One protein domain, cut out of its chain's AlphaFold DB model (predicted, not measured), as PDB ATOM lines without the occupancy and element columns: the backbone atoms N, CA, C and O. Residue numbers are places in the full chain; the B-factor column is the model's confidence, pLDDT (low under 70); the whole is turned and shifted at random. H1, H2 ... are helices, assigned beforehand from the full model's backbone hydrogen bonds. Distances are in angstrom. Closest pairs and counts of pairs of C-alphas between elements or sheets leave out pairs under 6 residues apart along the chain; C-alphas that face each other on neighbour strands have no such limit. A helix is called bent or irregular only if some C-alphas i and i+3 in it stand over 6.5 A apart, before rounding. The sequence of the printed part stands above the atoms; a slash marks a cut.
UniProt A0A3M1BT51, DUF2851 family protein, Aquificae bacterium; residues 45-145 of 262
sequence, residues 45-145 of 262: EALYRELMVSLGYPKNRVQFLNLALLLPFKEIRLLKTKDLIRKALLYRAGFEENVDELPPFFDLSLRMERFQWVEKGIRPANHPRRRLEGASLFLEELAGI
ATOM      1  N   GLU A  45      29.697 -17.073  -3.781       98.50
ATOM      2  CA  GLU A  45      28.288 -17.087  -3.394       98.50
ATOM      3  C   GLU A  45      27.996 -16.022  -2.325       98.50
ATOM      4  O   GLU A  45      27.028 -15.266  -2.429       98.50
ATOM      5  N   ALA A  46      28.866 -15.908  -1.319       98.44
ATOM      6  CA  ALA A  46      28.788 -14.891  -0.280       98.44
ATOM      7  C   ALA A  46      28.836 -13.474  -0.875       98.44
ATOM      8  O   ALA A  46      27.998 -12.629  -0.547       98.44
ATOM      9  N   LEU A  47      29.782 -13.215  -1.783       98.69
ATOM     10  CA  LEU A  47      29.911 -11.915  -2.434       98.69
ATOM     11  C   LEU A  47      28.711 -11.605  -3.333       98.69
ATOM     12  O   LEU A  47      28.185 -10.492  -3.287       98.69
ATOM     13  N   TYR A  48      28.245 -12.585  -4.109       98.44
ATOM     14  CA  TYR A  48      27.046 -12.458  -4.936       98.44
ATOM     15  C   TYR A  48      25.821 -12.050  -4.107       98.44
ATOM     16  O   TYR A  48      25.161 -11.060  -4.435       98.44
ATOM     17  N   ARG A  49      25.554 -12.737  -2.989       97.81
ATOM     18  CA  ARG A  49      24.435 -12.407  -2.090       97.81
ATOM     19  C   ARG A  49      24.521 -10.977  -1.572       97.81
ATOM     20  O   ARG A  49      23.528 -10.253  -1.581       97.81
ATOM     21  N   GLU A  50      25.707 -10.537  -1.167       97.94
ATOM     22  CA  GLU A  50      25.913  -9.175  -0.674       97.94
ATOM     23  C   GLU A  50      25.719  -8.111  -1.758       97.94
ATOM     24  O   GLU A  50      25.114  -7.061  -1.508       97.94
ATOM     25  N   LEU A  51      26.170  -8.390  -2.982       97.38
ATOM     26  CA  LEU A  51      25.912  -7.532  -4.133       97.38
ATOM     27  C   LEU A  51      24.411  -7.428  -4.404       97.38
ATOM     28  O   LEU A  51      23.907  -6.309  -4.520       97.38
ATOM     29  N   MET A  52      23.688  -8.549  -4.406       97.62
ATOM     30  CA  MET A  52      22.235  -8.573  -4.581       97.62
ATOM     31  C   MET A  52      21.522  -7.779  -3.481       97.62
ATOM     32  O   MET A  52      20.745  -6.873  -3.782       97.62
ATOM     33  N   VAL A  53      21.852  -8.003  -2.205       96.44
ATOM     34  CA  VAL A  53      21.291  -7.237  -1.075       96.44
ATOM     35  C   VAL A  53      21.550  -5.734  -1.221       96.44
ATOM     36  O   VAL A  53      20.682  -4.912  -0.901       96.44
ATOM     37  N   SER A  54      22.719  -5.343  -1.740       93.81
ATOM     38  CA  SER A  54      23.067  -3.934  -1.960       93.81
ATOM     39  C   SER A  54      22.172  -3.236  -2.998       93.81
ATOM     40  O   SER A  54      21.984  -2.014  -2.920       93.81
ATOM     41  N   LEU A  55      21.560  -3.994  -3.919       91.81
ATOM     42  CA  LEU A  55      20.608  -3.481  -4.908       91.81
ATOM     43  C   LEU A  55      19.235  -3.166  -4.301       91.81
ATOM     44  O   LEU A  55      18.562  -2.251  -4.781       91.81
ATOM     45  N   GLY A  56      18.836  -3.867  -3.235       84.44
ATOM     46  CA  GLY A  56      17.457  -3.867  -2.739       84.44
ATOM     47  C   GLY A  56      16.942  -2.580  -2.097       84.44
ATOM     48  O   GLY A  56      15.742  -2.476  -1.850       84.44
ATOM     49  N   TYR A  57      17.784  -1.568  -1.833       79.06
ATOM     50  CA  TYR A  57      17.423  -0.387  -1.012       79.06
ATOM     51  C   TYR A  57      16.829  -0.814   0.361       79.06
ATOM     52  O   TYR A  57      16.619  -1.998   0.583       79.06
ATOM     53  N   PRO A  58      16.564   0.049   1.362       81.25
ATOM     54  CA  PRO A  58      16.081  -0.447   2.658       81.25
ATOM     55  C   PRO A  58      14.776  -1.260   2.603       81.25
ATOM     56  O   PRO A  58      14.572  -2.097   3.471       81.25
ATOM     57  N   LYS A  59      13.921  -1.047   1.591       88.25
ATOM     58  CA  LYS A  59      12.603  -1.697   1.490       88.25
ATOM     59  C   LYS A  59      12.613  -3.095   0.862       88.25
ATOM     60  O   LYS A  59      11.729  -3.863   1.204       88.25
ATOM     61  N   ASN A  60      13.563  -3.416  -0.026       94.44
ATOM     62  CA  ASN A  60      13.602  -4.710  -0.724       94.44
ATOM     63  C   ASN A  60      14.875  -5.534  -0.436       94.44
ATOM     64  O   ASN A  60      15.197  -6.445  -1.190       94.44
ATOM     65  N   ARG A  61      15.645  -5.230   0.624       94.62
ATOM     66  CA  ARG A  61      16.889  -5.979   0.930       94.62
ATOM     67  C   ARG A  61      16.654  -7.477   1.087       94.62
ATOM     68  O   ARG A  61      17.413  -8.264   0.535       94.62
ATOM     69  N   VAL A  62      15.614  -7.843   1.836       96.00
ATOM     70  CA  VAL A  62      15.271  -9.243   2.119       96.00
ATOM     71  C   VAL A  62      14.820  -9.946   0.842       96.00
ATOM     72  O   VAL A  62      15.224 -11.068   0.587       96.00
ATOM     73  N   GLN A  63      14.068  -9.263  -0.017       97.62
ATOM     74  CA  GLN A  63      13.597  -9.785  -1.296       97.62
ATOM     75  C   GLN A  63      14.766 -10.077  -2.238       97.62
ATOM     76  O   GLN A  63      14.816 -11.141  -2.842       97.62
ATOM     77  N   PHE A  64      15.748  -9.175  -2.315       97.94
ATOM     78  CA  PHE A  64      16.965  -9.424  -3.087       97.94
ATOM     79  C   PHE A  64      17.825 -10.549  -2.498       97.94
ATOM     80  O   PHE A  64      18.440 -11.282  -3.267       97.94
ATOM     81  N   LEU A  65      17.859 -10.715  -1.170       97.38
ATOM     82  CA  LEU A  65      18.516 -11.868  -0.544       97.38
ATOM     83  C   LEU A  65      17.802 -13.172  -0.909       97.38
ATOM     84  O   LEU A  65      18.449 -14.107  -1.363       97.38
ATOM     85  N   ASN A  66      16.479 -13.218  -0.755       97.88
ATOM     86  CA  ASN A  66      15.665 -14.387  -1.086       97.88
ATOM     87  C   ASN A  66      15.824 -14.767  -2.559       97.88
ATOM     88  O   ASN A  66      16.007 -15.937  -2.869       97.88
ATOM     89  N   LEU A  67      15.841 -13.778  -3.456       98.44
ATOM     90  CA  LEU A  67      16.114 -14.011  -4.868       98.44
ATOM     91  C   LEU A  67      17.508 -14.609  -5.091       98.44
ATOM     92  O   LEU A  67      17.638 -15.557  -5.855       98.44
ATOM     93  N   ALA A  68      18.536 -14.087  -4.417       98.06
ATOM     94  CA  ALA A  68      19.897 -14.615  -4.518       98.06
ATOM     95  C   ALA A  68      20.019 -16.048  -3.965       98.06
ATOM     96  O   ALA A  68      20.843 -16.822  -4.436       98.06
ATOM     97  N   LEU A  69      19.193 -16.414  -2.980       97.19
ATOM     98  CA  LEU A  69      19.110 -17.781  -2.462       97.19
ATOM     99  C   LEU A  69      18.370 -18.721  -3.423       97.19
ATOM    100  O   LEU A  69      18.753 -19.881  -3.544       97.19
ATOM    101  N   LEU A  70      17.333 -18.228  -4.106       97.50
ATOM    102  CA  LEU A  70      16.587 -18.988  -5.112       97.50
ATOM    103  C   LEU A  70      17.358 -19.153  -6.420       97.50
ATOM    104  O   LEU A  70      17.123 -20.128  -7.124       97.50
ATOM    105  N   LEU A  71      18.257 -18.223  -6.745       97.56
ATOM    106  CA  LEU A  71      19.119 -18.284  -7.921       97.56
ATOM    107  C   LEU A  71      20.594 -18.159  -7.506       97.56
ATOM    108  O   LEU A  71      21.188 -17.092  -7.680       97.56
ATOM    109  N   PRO A  72      21.190 -19.228  -6.945       97.44
ATOM    110  CA  PRO A  72      22.578 -19.220  -6.495       97.44
ATOM    111  C   PRO A  72      23.554 -18.819  -7.605       97.44
ATOM    112  O   PRO A  72      23.336 -19.091  -8.790       97.44
ATOM    113  N   PHE A  73      24.701 -18.258  -7.233       98.00
ATOM    114  CA  PHE A  73      25.690 -17.769  -8.192       98.00
ATOM    115  C   PHE A  73      26.211 -18.873  -9.119       98.00
ATOM    116  O   PHE A  73      26.485 -18.621 -10.291       98.00
ATOM    117  N   LYS A  74      26.295 -20.120  -8.637       96.38
ATOM    118  CA  LYS A  74      26.648 -21.274  -9.481       96.38
ATOM    119  C   LYS A  74      25.708 -21.431 -10.684       96.38
ATOM    120  O   LYS A  74      26.180 -21.784 -11.756       96.38
ATOM    121  N   GLU A  75      24.417 -21.134 -10.533       96.88
ATOM    122  CA  GLU A  75      23.436 -21.204 -11.622       96.88
ATOM    123  C   GLU A  75      23.565 -19.995 -12.545       96.88
ATOM    124  O   GLU A  75      23.572 -20.165 -13.762       96.88
ATOM    125  N   ILE A  76      23.791 -18.797 -11.991       97.44
ATOM    126  CA  ILE A  76      24.117 -17.593 -12.778       97.44
ATOM    127  C   ILE A  76      25.290 -17.865 -13.732       97.44
ATOM    128  O   ILE A  76      25.233 -17.499 -14.906       97.44
ATOM    129  N   ARG A  77      26.328 -18.568 -13.261       96.69
ATOM    130  CA  ARG A  77      27.493 -18.938 -14.080       96.69
ATOM    131  C   ARG A  77      27.159 -19.866 -15.250       96.69
ATOM    132  O   ARG A  77      27.849 -19.820 -16.265       96.69
ATOM    133  N   LEU A  78      26.111 -20.684 -15.139       96.62
ATOM    134  CA  LEU A  78      25.681 -21.591 -16.206       96.62
ATOM    135  C   LEU A  78      24.865 -20.886 -17.297       96.62
ATOM    136  O   LEU A  78      24.847 -21.361 -18.431       96.62
ATOM    137  N   LEU A  79      24.222 -19.756 -16.982       95.38
ATOM    138  CA  LEU A  79      23.396 -18.991 -17.926       95.38
ATOM    139  C   LEU A  79      24.229 -18.243 -18.980       95.38
ATOM    140  O   LEU A  79      23.735 -18.008 -20.074       95.38
ATOM    141  N   LYS A  80      25.499 -17.926 -18.686       87.88
ATOM    142  CA  LYS A  80      26.532 -17.350 -19.583       87.88
ATOM    143  C   LYS A  80      26.262 -15.972 -20.204       87.88
ATOM    144  O   LYS A  80      27.232 -15.259 -20.430       87.88
ATOM    145  N   THR A  81      25.017 -15.597 -20.492       95.00
ATOM    146  CA  THR A  81      24.670 -14.347 -21.186       95.00
ATOM    147  C   THR A  81      23.790 -13.450 -20.326       95.00
ATOM    148  O   THR A  81      22.968 -13.925 -19.536       95.00
ATOM    149  N   LYS A  82      23.903 -12.132 -20.514       95.75
ATOM    150  CA  LYS A  82      23.056 -11.143 -19.829       95.75
ATOM    151  C   LYS A  82      21.564 -11.380 -20.050       95.75
ATOM    152  O   LYS A  82      20.781 -11.087 -19.151       95.75
ATOM    153  N   ASP A  83      21.159 -11.885 -21.215       96.31
ATOM    154  CA  ASP A  83      19.747 -12.067 -21.559       96.31
ATOM    155  C   ASP A  83      19.155 -13.272 -20.829       96.31
ATOM    156  O   ASP A  83      18.084 -13.154 -20.229       96.31
ATOM    157  N   LEU A  84      19.899 -14.382 -20.755       97.00
ATOM    158  CA  LEU A  84      19.512 -15.547 -19.961       97.00
ATOM    159  C   LEU A  84      19.537 -15.236 -18.461       97.00
ATOM    160  O   LEU A  84      18.596 -15.581 -17.748       97.00
ATOM    161  N   ILE A  85      20.554 -14.509 -17.981       97.88
ATOM    162  CA  ILE A  85      20.620 -14.046 -16.585       97.88
ATOM    163  C   ILE A  85      19.436 -13.128 -16.264       97.88
ATOM    164  O   ILE A  85      18.788 -13.299 -15.232       97.88
ATOM    165  N   ARG A  86      19.115 -12.170 -17.144       97.88
ATOM    166  CA  ARG A  86      17.957 -11.278 -16.988       97.88
ATOM    167  C   ARG A  86      16.672 -12.088 -16.888       97.88
ATOM    168  O   ARG A  86      15.899 -11.863 -15.960       97.88
ATOM    169  N   LYS A  87      16.447 -13.015 -17.822       97.31
ATOM    170  CA  LYS A  87      15.226 -13.825 -17.873       97.31
ATOM    171  C   LYS A  87      15.082 -14.691 -16.625       97.31
ATOM    172  O   LYS A  87      14.036 -14.653 -15.986       97.31
ATOM    173  N   ALA A  88      16.155 -15.360 -16.206       97.75
ATOM    174  CA  ALA A  88      16.182 -16.140 -14.974       97.75
ATOM    175  C   ALA A  88      15.869 -15.285 -13.734       97.75
ATOM    176  O   ALA A  88      15.028 -15.666 -12.923       97.75
ATOM    177  N   LEU A  89      16.491 -14.107 -13.595       97.94
ATOM    178  CA  LEU A  89      16.225 -13.195 -12.478       97.94
ATOM    179  C   LEU A  89      14.768 -12.729 -12.451       97.94
ATOM    180  O   LEU A  89      14.154 -12.712 -11.385       97.94
ATOM    181  N   LEU A  90      14.215 -12.338 -13.601       97.81
ATOM    182  CA  LEU A  90      12.836 -11.858 -13.694       97.81
ATOM    183  C   LEU A  90      11.819 -12.976 -13.461       97.81
ATOM    184  O   LEU A  90      10.820 -12.733 -12.782       97.81
ATOM    185  N   TYR A  91      12.104 -14.188 -13.941       97.69
ATOM    186  CA  TYR A  91      11.294 -15.372 -13.675       97.69
ATOM    187  C   TYR A  91      11.279 -15.716 -12.184       97.69
ATOM    188  O   TYR A  91      10.219 -15.756 -11.560       97.69
ATOM    189  N   ARG A  92      12.460 -15.864 -11.561       97.69
ATOM    190  CA  ARG A  92      12.573 -16.165 -10.122       97.69
ATOM    191  C   ARG A  92      11.999 -15.061  -9.244       97.69
ATOM    192  O   ARG A  92      11.558 -15.344  -8.138       97.69
ATOM    193  N   ALA A  93      11.972 -13.821  -9.722       97.50
ATOM    194  CA  ALA A  93      11.343 -12.709  -9.024       97.50
ATOM    195  C   ALA A  93       9.814 -12.635  -9.208       97.50
ATOM    196  O   ALA A  93       9.189 -11.795  -8.561       97.50
ATOM    197  N   GLY A  94       9.207 -13.450 -10.077       96.56
ATOM    198  CA  GLY A  94       7.770 -13.393 -10.372       96.56
ATOM    199  C   GLY A  94       7.358 -12.191 -11.235       96.56
ATOM    200  O   GLY A  94       6.207 -11.759 -11.195       96.56
ATOM    201  N   PHE A  95       8.293 -11.606 -11.994       96.12
ATOM    202  CA  PHE A  95       8.030 -10.490 -12.914       96.12
ATOM    203  C   PHE A  95       7.815 -10.922 -14.368       96.12
ATOM    204  O   PHE A  95       7.397 -10.097 -15.186       96.12
ATOM    205  N   GLU A  96       8.140 -12.166 -14.703       93.75
ATOM    206  CA  GLU A  96       8.007 -12.719 -16.047       93.75
ATOM    207  C   GLU A  96       7.593 -14.188 -15.951       93.75
ATOM    208  O   GLU A  96       8.163 -14.943 -15.171       93.75
ATOM    209  N   GLU A  97       6.575 -14.575 -16.718       91.19
ATOM    210  CA  GLU A  97       6.059 -15.952 -16.749       91.19
ATOM    211  C   GLU A  97       6.561 -16.729 -17.967       91.19
ATOM    212  O   GLU A  97       6.518 -17.956 -17.975       91.19
ATOM    213  N   ASN A  98       7.052 -16.023 -18.990       90.25
ATOM    214  CA  ASN A  98       7.591 -16.644 -20.188       90.25
ATOM    215  C   ASN A  98       8.909 -17.365 -19.848       90.25
ATOM    216  O   ASN A  98       9.865 -16.746 -19.372       90.25
ATOM    217  N   VAL A  99       8.947 -18.667 -20.133       90.38
ATOM    218  CA  VAL A  99      10.086 -19.557 -19.868       90.38
ATOM    219  C   VAL A  99      10.896 -19.898 -21.113       90.38
ATOM    220  O   VAL A  99      11.888 -20.612 -21.002       90.38
ATOM    221  N   ASP A 100      10.506 -19.394 -22.286       91.44
ATOM    222  CA  ASP A 100      11.178 -19.687 -23.553       91.44
ATOM    223  C   ASP A 100      12.679 -19.385 -23.430       91.44
ATOM    224  O   ASP A 100      13.076 -18.489 -22.692       91.44
ATOM    225  N   GLU A 101      13.551 -20.105 -24.126       90.12
ATOM    226  CA  GLU A 101      15.011 -19.879 -24.081       90.12
ATOM    227  C   GLU A 101      15.695 -20.135 -22.719       90.12
ATOM    228  O   GLU A 101      16.924 -20.227 -22.687       90.12
ATOM    229  N   LEU A 102      14.966 -20.298 -21.601       94.38
ATOM    230  CA  LEU A 102      15.577 -20.761 -20.355       94.38
ATOM    231  C   LEU A 102      16.105 -22.186 -20.560       94.38
ATOM    232  O   LEU A 102      15.452 -23.013 -21.201       94.38
ATOM    233  N   PRO A 103      17.305 -22.494 -20.046       93.50
ATOM    234  CA  PRO A 103      17.924 -23.774 -20.325       93.50
ATOM    235  C   PRO A 103      17.182 -24.919 -19.616       93.50
ATOM    236  O   PRO A 103      16.646 -24.710 -18.528       93.50
ATOM    237  N   PRO A 104      17.227 -26.157 -20.146       92.44
ATOM    238  CA  PRO A 104      16.490 -27.292 -19.576       92.44
ATOM    239  C   PRO A 104      16.830 -27.634 -18.117       92.44
ATOM    240  O   PRO A 104      16.029 -28.259 -17.435       92.44
ATOM    241  N   PHE A 105      18.015 -27.245 -17.631       91.94
ATOM    242  CA  PHE A 105      18.420 -27.457 -16.237       91.94
ATOM    243  C   PHE A 105      17.795 -26.452 -15.258       91.94
ATOM    244  O   PHE A 105      17.970 -26.590 -14.048       91.94
ATOM    245  N   PHE A 106      17.148 -25.398 -15.756       95.62
ATOM    246  CA  PHE A 106      16.619 -24.329 -14.926       95.62
ATOM    247  C   PHE A 106      15.304 -24.757 -14.273       95.62
ATOM    248  O   PHE A 106      14.298 -24.961 -14.948       95.62
ATOM    249  N   ASP A 107      15.309 -24.873 -12.946       94.38
ATOM    250  CA  ASP A 107      14.124 -25.272 -12.188       94.38
ATOM    251  C   ASP A 107      13.035 -24.186 -12.244       94.38
ATOM    252  O   ASP A 107      13.225 -23.062 -11.770       94.38
ATOM    253  N   LEU A 108      11.894 -24.530 -12.840       94.25
ATOM    254  CA  LEU A 108      10.733 -23.655 -12.999       94.25
ATOM    255  C   LEU A 108       9.792 -23.673 -11.782       94.25
ATOM    256  O   LEU A 108       8.922 -22.817 -11.660       94.25
ATOM    257  N   SER A 109       9.951 -24.622 -10.858       93.38
ATOM    258  CA  SER A 109       9.091 -24.722  -9.669       93.38
ATOM    259  C   SER A 109       9.406 -23.661  -8.609       93.38
ATOM    260  O   SER A 109       8.564 -23.312  -7.782       93.38
ATOM    261  N   LEU A 110      10.621 -23.117  -8.643       93.75
ATOM    262  CA  LEU A 110      11.125 -22.169  -7.664       93.75
ATOM    263  C   LEU A 110      10.919 -20.734  -8.150       93.75
ATOM    264  O   LEU A 110      11.549 -20.303  -9.111       93.75
ATOM    265  N   ARG A 111      10.098 -19.949  -7.454       95.62
ATOM    266  CA  ARG A 111       9.926 -18.515  -7.727       95.62
ATOM    267  C   ARG A 111       9.383 -17.773  -6.512       95.62
ATOM    268  O   ARG A 111       8.743 -18.357  -5.643       95.62
ATOM    269  N   MET A 112       9.648 -16.475  -6.470       96.19
ATOM    270  CA  MET A 112       9.022 -15.545  -5.543       96.19
ATOM    271  C   MET A 112       7.648 -15.133  -6.059       96.19
ATOM    272  O   MET A 112       7.427 -15.009  -7.264       96.19
ATOM    273  N   GLU A 113       6.756 -14.832  -5.126       94.75
ATOM    274  CA  GLU A 113       5.470 -14.231  -5.437       94.75
ATOM    275  C   GLU A 113       5.620 -12.720  -5.625       94.75
ATOM    276  O   GLU A 113       6.280 -12.033  -4.837       94.75
ATOM    277  N   ARG A 114       4.956 -12.162  -6.643       92.12
ATOM    278  CA  ARG A 114       5.113 -10.742  -6.998       92.12
ATOM    279  C   ARG A 114       4.761  -9.795  -5.846       92.12
ATOM    280  O   ARG A 114       5.421  -8.771  -5.676       92.12
ATOM    281  N   PHE A 115       3.769 -10.144  -5.022       92.38
ATOM    282  CA  PHE A 115       3.346  -9.324  -3.880       92.38
ATOM    283  C   PHE A 115       4.419  -9.192  -2.786       92.38
ATOM    284  O   PHE A 115       4.322  -8.303  -1.941       92.38
ATOM    285  N   GLN A 116       5.446 -10.052  -2.785       94.12
ATOM    286  CA  GLN A 116       6.558  -9.956  -1.838       94.12
ATOM    287  C   GLN A 116       7.431  -8.723  -2.109       94.12
ATOM    288  O   GLN A 116       8.141  -8.269  -1.206       94.12
ATOM    289  N   TRP A 117       7.385  -8.167  -3.325       95.75
ATOM    290  CA  TRP A 117       8.110  -6.960  -3.698       95.75
ATOM    291  C   TRP A 117       7.382  -5.697  -3.247       95.75
ATOM    292  O   TRP A 117       6.215  -5.462  -3.552       95.75
ATOM    293  N   VAL A 118       8.114  -4.808  -2.583       93.56
ATOM    294  CA  VAL A 118       7.619  -3.470  -2.276       93.56
ATOM    295  C   VAL A 118       7.861  -2.584  -3.492       93.56
ATOM    296  O   VAL A 118       9.003  -2.236  -3.772       93.56
ATOM    297  N   GLU A 119       6.804  -2.197  -4.205       91.38
ATOM    298  CA  GLU A 119       6.892  -1.323  -5.393       91.38
ATOM    299  C   GLU A 119       6.331   0.091  -5.124       91.38
ATOM    300  O   GLU A 119       6.777   1.082  -5.710       91.38
ATOM    301  N   LYS A 120       5.398   0.226  -4.169       88.44
ATOM    302  CA  LYS A 120       4.707   1.492  -3.870       88.44
ATOM    303  C   LYS A 120       5.649   2.556  -3.292       88.44
ATOM    304  O   LYS A 120       6.364   2.340  -2.307       88.44
ATOM    305  N   GLY A 121       5.594   3.759  -3.871       85.00
ATOM    306  CA  GLY A 121       6.364   4.922  -3.413       85.00
ATOM    307  C   GLY A 121       7.868   4.812  -3.683       85.00
ATOM    308  O   GLY A 121       8.668   5.441  -2.988       85.00
ATOM    309  N   ILE A 122       8.266   3.984  -4.653       85.56
ATOM    310  CA  ILE A 122       9.651   3.835  -5.096       85.56
ATOM    311  C   ILE A 122       9.869   4.656  -6.370       85.56
ATOM    312  O   ILE A 122       9.070   4.623  -7.299       85.56
ATOM    313  N   ARG A 123      10.973   5.413  -6.424       82.81
ATOM    314  CA  ARG A 123      11.367   6.159  -7.633       82.81
ATOM    315  C   ARG A 123      11.597   5.188  -8.799       82.81
ATOM    316  O   ARG A 123      12.172   4.131  -8.551       82.81
ATOM    317  N   PRO A 124      11.312   5.554 -10.062       84.00
ATOM    318  CA  PRO A 124      11.426   4.627 -11.193       84.00
ATOM    319  C   PRO A 124      12.786   3.916 -11.304       84.00
ATOM    320  O   PRO A 124      12.838   2.714 -11.533       84.00
ATOM    321  N   ALA A 125      13.901   4.610 -11.052       83.06
ATOM    322  CA  ALA A 125      15.252   4.023 -11.073       83.06
ATOM    323  C   ALA A 125      15.533   2.996  -9.949       83.06
ATOM    324  O   ALA A 125      16.561   2.322  -9.951       83.06
ATOM    325  N   ASN A 126      14.652   2.897  -8.955       86.00
ATOM    326  CA  ASN A 126      14.754   1.974  -7.826       86.00
ATOM    327  C   ASN A 126      13.755   0.814  -7.922       86.00
ATOM    328  O   ASN A 126      13.714  -0.006  -7.008       86.00
ATOM    329  N   HIS A 127      12.962   0.744  -8.995       92.06
ATOM    330  CA  HIS A 127      12.009  -0.338  -9.199       92.06
ATOM    331  C   HIS A 127      12.733  -1.697  -9.248       92.06
ATOM    332  O   HIS A 127      13.722  -1.797  -9.986       92.06
ATOM    333  N   PRO A 128      12.273  -2.739  -8.524       94.62
ATOM    334  CA  PRO A 128      12.955  -4.033  -8.470       94.62
ATOM    335  C   PRO A 128      13.238  -4.629  -9.848       94.62
ATOM    336  O   PRO A 128      14.389  -4.921 -10.145       94.62
ATOM    337  N   ARG A 129      12.234  -4.671 -10.736       95.31
ATOM    338  CA  ARG A 129      12.408  -5.108 -12.135       95.31
ATOM    339  C   ARG A 129      13.609  -4.451 -12.832       95.31
ATOM    340  O   ARG A 129      14.505  -5.146 -13.292       95.31
ATOM    341  N   ARG A 130      13.685  -3.114 -12.824       93.81
ATOM    342  CA  ARG A 130      14.789  -2.367 -13.458       93.81
ATOM    343  C   ARG A 130      16.139  -2.625 -12.796       93.81
ATOM    344  O   ARG A 130      17.176  -2.565 -13.445       93.81
ATOM    345  N   ARG A 131      16.148  -2.885 -11.487       93.94
ATOM    346  CA  ARG A 131      17.364  -3.252 -10.751       93.94
ATOM    347  C   ARG A 131      17.859  -4.640 -11.141       93.94
ATOM    348  O   ARG A 131      19.067  -4.808 -11.228       93.94
ATOM    349  N   LEU A 132      16.959  -5.589 -11.392       96.75
ATOM    350  CA  LEU A 132      17.300  -6.931 -11.871       96.75
ATOM    351  C   LEU A 132      17.799  -6.908 -13.317       96.75
ATOM    352  O   LEU A 132      18.807  -7.535 -13.619       96.75
ATOM    353  N   GLU A 133      17.166  -6.109 -14.176       95.62
ATOM    354  CA  GLU A 133      17.648  -5.851 -15.540       95.62
ATOM    355  C   GLU A 133      19.045  -5.210 -15.530       95.62
ATOM    356  O   GLU A 133      19.930  -5.625 -16.267       95.62
ATOM    357  N   GLY A 134      19.286  -4.234 -14.649       95.06
ATOM    358  CA  GLY A 134      20.628  -3.681 -14.457       95.06
ATOM    359  C   GLY A 134      21.613  -4.687 -13.852       95.06
ATOM    360  O   GLY A 134      22.805  -4.621 -14.141       95.06
ATOM    361  N   ALA A 135      21.134  -5.621 -13.027       96.44
ATOM    362  CA  ALA A 135      21.979  -6.627 -12.401       96.44
ATOM    363  C   ALA A 135      22.505  -7.654 -13.396       96.44
ATOM    364  O   ALA A 135      23.665  -8.044 -13.291       96.44
ATOM    365  N   SER A 136      21.694  -8.056 -14.376       97.56
ATOM    366  CA  SER A 136      22.123  -9.045 -15.367       97.56
ATOM    367  C   SER A 136      23.353  -8.596 -16.155       97.56
ATOM    368  O   SER A 136      24.200  -9.428 -16.468       97.56
ATOM    369  N   LEU A 137      23.491  -7.287 -16.390       95.62
ATOM    370  CA  LEU A 137      24.645  -6.702 -17.069       95.62
ATOM    371  C   LEU A 137      25.949  -6.957 -16.309       95.62
ATOM    372  O   LEU A 137      26.894  -7.480 -16.884       95.62
ATOM    373  N   PHE A 138      26.015  -6.626 -15.017       94.69
ATOM    374  CA  PHE A 138      27.250  -6.871 -14.269       94.69
ATOM    375  C   PHE A 138      27.420  -8.347 -13.898       94.69
ATOM    376  O   PHE A 138      28.547  -8.806 -13.760       94.69
ATOM    377  N   LEU A 139      26.335  -9.107 -13.720       97.31
ATOM    378  CA  LEU A 139      26.424 -10.531 -13.394       97.31
ATOM    379  C   LEU A 139      27.014 -11.350 -14.543       97.31
ATOM    380  O   LEU A 139      27.730 -12.306 -14.264       97.31
ATOM    381  N   GLU A 140      26.782 -10.956 -15.797       96.06
ATOM    382  CA  GLU A 140      27.488 -11.516 -16.956       96.06
ATOM    383  C   GLU A 140      29.009 -11.320 -16.825       96.06
ATOM    384  O   GLU A 140      29.768 -12.281 -16.954       96.06
ATOM    385  N   GLU A 141      29.455 -10.108 -16.465       94.00
ATOM    386  CA  GLU A 141      30.878  -9.806 -16.243       94.00
ATOM    387  C   GLU A 141      31.484 -10.667 -15.112       94.00
ATOM    388  O   GLU A 141      32.611 -11.154 -15.225       94.00
ATOM    389  N   LEU A 142      30.734 -10.888 -14.021       95.75
ATOM    390  CA  LEU A 142      31.185 -11.706 -12.886       95.75
ATOM    391  C   LEU A 142      31.171 -13.210 -13.195       95.75
ATOM    392  O   LEU A 142      32.034 -13.944 -12.709       95.75
ATOM    393  N   ALA A 143      30.200 -13.686 -13.976       94.62
ATOM    394  CA  ALA A 143      29.979 -15.107 -14.241       94.62
ATOM    395  C   ALA A 143      31.177 -15.781 -14.929       94.62
ATOM    396  O   ALA A 143      31.488 -16.941 -14.634       94.62
ATOM    397  N   GLY A 144      31.862 -15.045 -15.811       90.25
ATOM    398  CA  GLY A 144      32.973 -15.562 -16.608       90.25
ATOM    399  C   GLY A 144      34.203 -15.949 -15.784       90.25
ATOM    400  O   GLY A 144      34.783 -17.007 -16.013       90.25
ATOM    401  N   ILE A 145      34.586 -15.123 -14.805       93.25
ATOM    402  CA  ILE A 145      35.838 -15.305 -14.042       93.25
ATOM    403  C   ILE A 145      35.640 -15.536 -12.539       93.25
ATOM    404  O   ILE A 145      36.621 -15.794 -11.843       93.25
TER     405      ILE A 145
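Overview. This is residues 45 to 145 of the 262 residues of the protein "DUF2851 family protein" of Aquificae bacterium (UniProt A0A3M1BT51). A helical hairpin, H1 and H2, lies over a crossed pair, H4 and H5, and the short H3 bridges the two layers at one end. From the last residue of H4 the long link of residues 93 to 127 runs out along one side of this helical body to Pro 104 at the H3 end, folds back along that side to Gly 121 at the opposite end, and from there turns in to the first residue of H5. The printed part has 101 residues, with five named helices in the order H1 to H5 and no named strand; the class is all helix. The whole is compact, with a radius of gyration of the C-alphas of 12.5 A and spans of 36 by 28 by 20 A.

Along the chain. H1, residues 45 to 55, begins at C-alpha 45 (28.288, -17.087, -3.394) and is 15.7 A long. H2, residues 57 to 70, is 19.1 A long and irregular: C-alphas 59 and 62 are 8.0 A apart. H3 is residues 73 to 79, and H4, residues 82 to 92, is 15.1 A long. H5, residues 128 to 145, is 26.1 A long, has a kink of 38 degrees near residue 138 and ends at C-alpha 145 (35.838, -15.305, -14.042).

Arrangement. H1 and H2 touch as a hairpin, closest at the C-alphas of Val 53 and Arg 61, 5.0 A, at a shallow tilt of 32 degrees, only just short of steep. H3 touches H5 with residues 139 to 144 of H5 alone, about perpendicular at 87 degrees; the closest C-alphas, of Arg 77 and Ala 143, are 4.6 A apart. H4 and H5 touch at a steep tilt of 51 degrees, opposite ways, closest at the C-alphas of Arg 86 and Ser 136, 5.0 A. H1 and H4 are apart. Every O i to N i+4 pair is within hydrogen-bond range in H1 and H4; the counts are 8 of 10 in H2, 2 of 3 in H3 and 9 of 14 in H5.

Size, cuts and confidence. The two C-alphas farthest apart, of Pro 104 and Gly 121, are 37.4 A apart. H4 to H5 is a long link of 35 residues; the other links are tight. The printed part has no cut, and no printed residue is under 70 in pLDDT.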